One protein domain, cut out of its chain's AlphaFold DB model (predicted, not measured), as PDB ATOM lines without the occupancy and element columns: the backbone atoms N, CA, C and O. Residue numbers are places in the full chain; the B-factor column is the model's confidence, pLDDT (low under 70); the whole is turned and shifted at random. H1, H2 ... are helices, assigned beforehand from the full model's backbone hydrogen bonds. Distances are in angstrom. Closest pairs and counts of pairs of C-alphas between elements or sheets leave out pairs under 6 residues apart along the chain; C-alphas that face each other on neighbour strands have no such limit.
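Overview. This is residues 289 to 330 of the 758 residues of the protein "Hypothetical protein" of Amorphochlora amoebiformis (UniProt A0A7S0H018). Three helices make an open U: the long H1 is one limb, the short H2 forms the turn, and H3 folds back as the other limb, near H1 but slanted to it. The two limbs, H1 and H3, are near each other but do not come within 8 A at any pair of C-alphas. The printed part has 42 residues with three named helices, in the order H1, H2, H3, and no named strand; its class is all helix. It is only just compact, close to loose, with a radius of gyration of the C-alphas of 10.5 A, and elongated, spanning 30 by 19 by 15 A.

Arrangement. H1, residues 289 to 304, and H2, residues 309 to 314, only just touch, and only at the corner by their link, with 3 pairs of C-alphas within 8 A. H1 touches H2 with residues 299 to 303 alone; the closest C-alphas of the two are those of Val 303 and Pro 309, 6.7 A apart. The two run opposite ways at a steep tilt of 62 degrees. H3, residues 316 to 327, and H2 meet only through their link. H3 touches no helix, but H1 and H3 are near each other, with 7 pairs of C-alphas within 10 A. In H1 and H3 every O i to N i+4 pair is within hydrogen-bond range; in H2 1 of 2 is, beside 3 of 3 O i to N i+3 pairs.

Along the chain. H1 begins at C-alpha 289, (15.268, 23.070, 40.515), and measures 22.4 A from first to last C-alpha. H2 measures 9.2 A and begins at C-alpha 309, (-3.291, 15.648, 35.059). H3 measures 16.1 A and ends at C-alpha 327, (18.323, 14.040, 28.507).

Size, cuts and confidence. The C-alphas of Gly 306 and Asp 330 are the two farthest apart, at 31.0 A. The printed part has no cut, and both links are tight. Residues 313 to 318, of which 316 to 318 belong to H3, stand free. The mean pLDDT of the printed part is 78.6, and residues 326 to 330 are under 70.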
ATOM      1  N   ASP A 289      16.171  22.000  40.956       81.19
ATOM      2  CA  ASP A 289      15.268  23.070  40.515       81.19
ATOM      3  C   ASP A 289      15.226  23.203  38.986       81.19
ATOM      4  O   ASP A 289      14.163  23.458  38.419       81.19
ATOM      5  N   SER A 290      16.346  22.963  38.294       78.00
ATOM      6  CA  SER A 290      16.394  22.990  36.825       78.00
ATOM      7  C   SER A 290      15.549  21.860  36.226       78.00
ATOM      8  O   SER A 290      14.740  22.092  35.327       78.00
ATOM      9  N   VAL A 291      15.673  20.643  36.770       79.00
ATOM     10  CA  VAL A 291      14.844  19.487  36.379       79.00
ATOM     11  C   VAL A 291      13.370  19.732  36.720       79.00
ATOM     12  O   VAL A 291      12.481  19.439  35.917       79.00
ATOM     13  N   ARG A 292      13.092  20.326  37.885       86.38
ATOM     14  CA  ARG A 292      11.738  20.654  38.339       86.38
ATOM     15  C   ARG A 292      11.046  21.652  37.409       86.38
ATOM     16  O   ARG A 292       9.903  21.409  37.032       86.38
ATOM     17  N   VAL A 293      11.727  22.719  36.984       85.50
ATOM     18  CA  VAL A 293      11.175  23.708  36.036       85.50
ATOM     19  C   VAL A 293      10.846  23.069  34.681       85.50
ATOM     20  O   VAL A 293       9.794  23.368  34.111       85.50
ATOM     21  N   VAL A 294      11.679  22.147  34.182       83.69
ATOM     22  CA  VAL A 294      11.386  21.381  32.953       83.69
ATOM     23  C   VAL A 294      10.121  20.529  33.124       83.69
ATOM     24  O   VAL A 294       9.232  20.572  32.271       83.69
ATOM     25  N   ILE A 295       9.984  19.818  34.249       86.06
ATOM     26  CA  ILE A 295       8.797  19.002  34.560       86.06
ATOM     27  C   ILE A 295       7.533  19.869  34.671       86.06
ATOM     28  O   ILE A 295       6.522  19.556  34.044       86.06
ATOM     29  N   GLU A 296       7.569  20.970  35.426       90.12
ATOM     30  CA  GLU A 296       6.412  21.860  35.616       90.12
ATOM     31  C   GLU A 296       5.988  22.549  34.302       90.12
ATOM     32  O   GLU A 296       4.790  22.710  34.041       90.12
ATOM     33  N   THR A 297       6.944  22.864  33.420       86.81
ATOM     34  CA  THR A 297       6.680  23.377  32.062       86.81
ATOM     35  C   THR A 297       6.008  22.315  31.186       86.81
ATOM     36  O   THR A 297       4.970  22.577  30.574       86.81
ATOM     37  N   TYR A 298       6.533  21.086  31.172       85.88
ATOM     38  CA  TYR A 298       5.984  19.986  30.373       85.88
ATOM     39  C   TYR A 298       4.575  19.567  30.831       85.88
ATOM     40  O   TYR A 298       3.686  19.353  30.004       85.88
ATOM     41  N   LEU A 299       4.321  19.527  32.144       87.50
ATOM     42  CA  LEU A 299       2.977  19.307  32.699       87.50
ATOM     43  C   LEU A 299       1.996  20.406  32.262       87.50
ATOM     44  O   LEU A 299       0.858  20.103  31.891       87.50
ATOM     45  N   SER A 300       2.448  21.663  32.245       88.06
ATOM     46  CA  SER A 300       1.649  22.806  31.788       88.06
ATOM     47  C   SER A 300       1.269  22.683  30.308       88.06
ATOM     48  O   SER A 300       0.098  22.853  29.963       88.06
ATOM     49  N   GLU A 301       2.209  22.301  29.434       85.94
ATOM     50  CA  GLU A 301       1.906  22.007  28.026       85.94
ATOM     51  C   GLU A 301       0.906  20.856  27.860       85.94
ATOM     52  O   GLU A 301      -0.005  20.943  27.036       85.94
ATOM     53  N   LEU A 302       1.057  19.763  28.614       83.50
ATOM     54  CA  LEU A 302       0.162  18.609  28.504       83.50
ATOM     55  C   LEU A 302      -1.275  18.952  28.924       83.50
ATOM     56  O   LEU A 302      -2.219  18.475  28.289       83.50
ATOM     57  N   VAL A 303      -1.453  19.813  29.931       89.00
ATOM     58  CA  VAL A 303      -2.775  20.320  30.333       89.00
ATOM     59  C   VAL A 303      -3.345  21.303  29.302       89.00
ATOM     60  O   VAL A 303      -4.526  21.195  28.976       89.00
ATOM     61  N   GLN A 304      -2.531  22.176  28.694       85.25
ATOM     62  CA  GLN A 304      -2.963  22.991  27.541       85.25
ATOM     63  C   GLN A 304      -3.389  22.118  26.344       85.25
ATOM     64  O   GLN A 304      -4.360  22.429  25.659       85.25
ATOM     65  N   LYS A 305      -2.728  20.970  26.146       86.00
ATOM     66  CA  LYS A 305      -3.075  19.921  25.167       86.00
ATOM     67  C   LYS A 305      -4.221  18.999  25.641       86.00
ATOM     68  O   LYS A 305      -4.415  17.917  25.088       86.00
ATOM     69  N   GLY A 306      -4.980  19.400  26.666       90.75
ATOM     70  CA  GLY A 306      -6.209  18.739  27.120       90.75
ATOM     71  C   GLY A 306      -6.024  17.422  27.889       90.75
ATOM     72  O   GLY A 306      -6.997  16.694  28.096       90.75
ATOM     73  N   ARG A 307      -4.803  17.069  28.321       87.44
ATOM     74  CA  ARG A 307      -4.569  15.859  29.128       87.44
ATOM     75  C   ARG A 307      -5.039  16.084  30.568       87.44
ATOM     76  O   ARG A 307      -4.642  17.048  31.211       87.44
ATOM     77  N   ASN A 308      -5.835  15.156  31.108       85.69
ATOM     78  CA  ASN A 308      -6.192  15.169  32.530       85.69
ATOM     79  C   ASN A 308      -4.933  14.881  33.385       85.69
ATOM     80  O   ASN A 308      -4.343  13.806  33.223       85.69
ATOM     81  N   PRO A 309      -4.539  15.778  34.309       78.00
ATOM     82  CA  PRO A 309      -3.291  15.648  35.059       78.00
ATOM     83  C   PRO A 309      -3.286  14.493  36.076       78.00
ATOM     84  O   PRO A 309      -2.225  13.955  36.377       78.00
ATOM     85  N   GLU A 310      -4.440  14.019  36.551       79.56
ATOM     86  CA  GLU A 310      -4.502  12.844  37.438       79.56
ATOM     87  C   GLU A 310      -4.098  11.556  36.705       79.56
ATOM     88  O   GLU A 310      -3.469  10.671  37.289       79.56
ATOM     89  N   LYS A 311      -4.369  11.479  35.394       82.25
ATOM     90  CA  LYS A 311      -3.866  10.390  34.545       82.25
ATOM     91  C   LYS A 311      -2.359  10.513  34.286       82.25
ATOM     92  O   LYS A 311      -1.704   9.488  34.123       82.25
ATOM     93  N   LEU A 312      -1.791  11.725  34.324       75.25
ATOM     94  CA  LEU A 312      -0.342  11.927  34.173       75.25
ATOM     95  C   LEU A 312       0.458  11.348  35.353       75.25
ATOM     96  O   LEU A 312       1.554  10.829  35.149       75.25
ATOM     97  N   LEU A 313      -0.112  11.339  36.565       77.81
ATOM     98  CA  LEU A 313       0.500  10.685  37.728       77.81
ATOM     99  C   LEU A 313       0.623   9.160  37.535       77.81
ATOM    100  O   LEU A 313       1.648   8.572  37.891       77.81
ATOM    101  N   GLN A 314      -0.381   8.528  36.913       73.75
ATOM    102  CA  GLN A 314      -0.342   7.105  36.541       73.75
ATOM    103  C   GLN A 314       0.689   6.835  35.432       73.75
ATOM    104  O   GLN A 314       1.391   5.828  35.481       73.75
ATOM    105  N   THR A 315       0.857   7.759  34.479       72.88
ATOM    106  CA  THR A 315       1.881   7.669  33.423       72.88
ATOM    107  C   THR A 315       3.247   8.237  33.830       72.88
ATOM    108  O   THR A 315       4.077   8.491  32.962       72.88
ATOM    109  N   SER A 316       3.534   8.412  35.125       75.19
ATOM    110  CA  SER A 316       4.833   8.928  35.600       75.19
ATOM    111  C   SER A 316       6.032   8.113  35.087       75.19
ATOM    112  O   SER A 316       7.035   8.700  34.697       75.19
ATOM    113  N   LYS A 317       5.905   6.781  34.956       72.69
ATOM    114  CA  LYS A 317       6.935   5.917  34.330       72.69
ATOM    115  C   LYS A 317       7.142   6.153  32.821       72.69
ATOM    116  O   LYS A 317       8.195   5.806  32.303       72.69
ATOM    117  N   LEU A 318       6.162   6.715  32.108       73.12
ATOM    118  CA  LEU A 318       6.305   7.109  30.696       73.12
ATOM    119  C   LEU A 318       6.915   8.508  30.564       73.12
ATOM    120  O   LEU A 318       7.710   8.732  29.664       73.12
ATOM    121  N   ILE A 319       6.584   9.424  31.482       76.62
ATOM    122  CA  ILE A 319       7.200  10.759  31.541       76.62
ATOM    123  C   ILE A 319       8.700  10.634  31.845       76.62
ATOM    124  O   ILE A 319       9.495  11.291  31.187       76.62
ATOM    125  N   MET A 320       9.083   9.744  32.770       77.19
ATOM    126  CA  MET A 320      10.489   9.417  33.031       77.19
ATOM    127  C   MET A 320      11.203   8.922  31.764       77.19
ATOM    128  O   MET A 320      12.163   9.555  31.349       77.19
ATOM    129  N   ARG A 321      10.666   7.913  31.062       73.19
ATOM    130  CA  ARG A 321      11.256   7.391  29.808       73.19
ATOM    131  C   ARG A 321      11.386   8.417  28.683       73.19
ATOM    132  O   ARG A 321      12.342   8.368  27.916       73.19
ATOM    133  N   GLU A 322      10.439   9.343  28.571       75.69
ATOM    134  CA  GLU A 322      10.527  10.442  27.604       75.69
ATOM    135  C   GLU A 322      11.645  11.429  27.987       75.69
ATOM    136  O   GLU A 322      12.412  11.854  27.128       75.69
ATOM    137  N   LEU A 323      11.800  11.738  29.281       71.19
ATOM    138  CA  LEU A 323      12.897  12.569  29.791       71.19
ATOM    139  C   LEU A 323      14.259  11.858  29.696       71.19
ATOM    140  O   LEU A 323      15.234  12.493  29.318       71.19
ATOM    141  N   GLU A 324      14.338  10.552  29.961       70.19
ATOM    142  CA  GLU A 324      15.529   9.712  29.747       70.19
ATOM    143  C   GLU A 324      15.980   9.774  28.278       70.19
ATOM    144  O   GLU A 324      17.145  10.054  28.002       70.19
ATOM    145  N   SER A 325      15.039   9.605  27.340       70.88
ATOM    146  CA  SER A 325      15.267   9.685  25.889       70.88
ATOM    147  C   SER A 325      15.764  11.065  25.427       70.88
ATOM    148  O   SER A 325      16.573  11.160  24.504       70.88
ATOM    149  N   GLN A 326      15.310  12.144  26.074       66.38
ATOM    150  CA  GLN A 326      15.671  13.521  25.712       66.38
ATOM    151  C   GLN A 326      16.908  14.066  26.453       66.38
ATOM    152  O   GLN A 326      17.548  14.983  25.942       66.38
ATOM    153  N   LEU A 327      17.257  13.525  27.628       65.81
ATOM    154  CA  LEU A 327      18.323  14.040  28.507       65.81
ATOM    155  C   LEU A 327      19.505  13.073  28.711       65.81
ATOM    156  O   LEU A 327      20.541  13.499  29.212       65.81
ATOM    157  N   GLY A 328      19.384  11.796  28.330       63.16
ATOM    158  CA  GLY A 328      20.475  10.814  28.408       63.16
ATOM    159  C   GLY A 328      20.840  10.379  29.832       63.16
ATOM    160  O   GLY A 328      22.020  10.325  30.168       63.16
ATOM    161  N   LEU A 329      19.839  10.104  30.673       62.69
ATOM    162  CA  LEU A 329      20.028   9.687  32.072       62.69
ATOM    163  C   LEU A 329      20.254   8.167  32.211       62.69
ATOM    164  O   LEU A 329      19.720   7.379  31.435       62.69
ATOM    165  N   ASP A 330      21.033   7.771  33.222       56.59
ATOM    166  CA  ASP A 330      21.482   6.389  33.460       56.59
ATOM    167  C   ASP A 330      20.375   5.511  34.115       56.59
ATOM    168  O   ASP A 330      19.789   5.938  35.119       56.59
TER     169      ASP A 330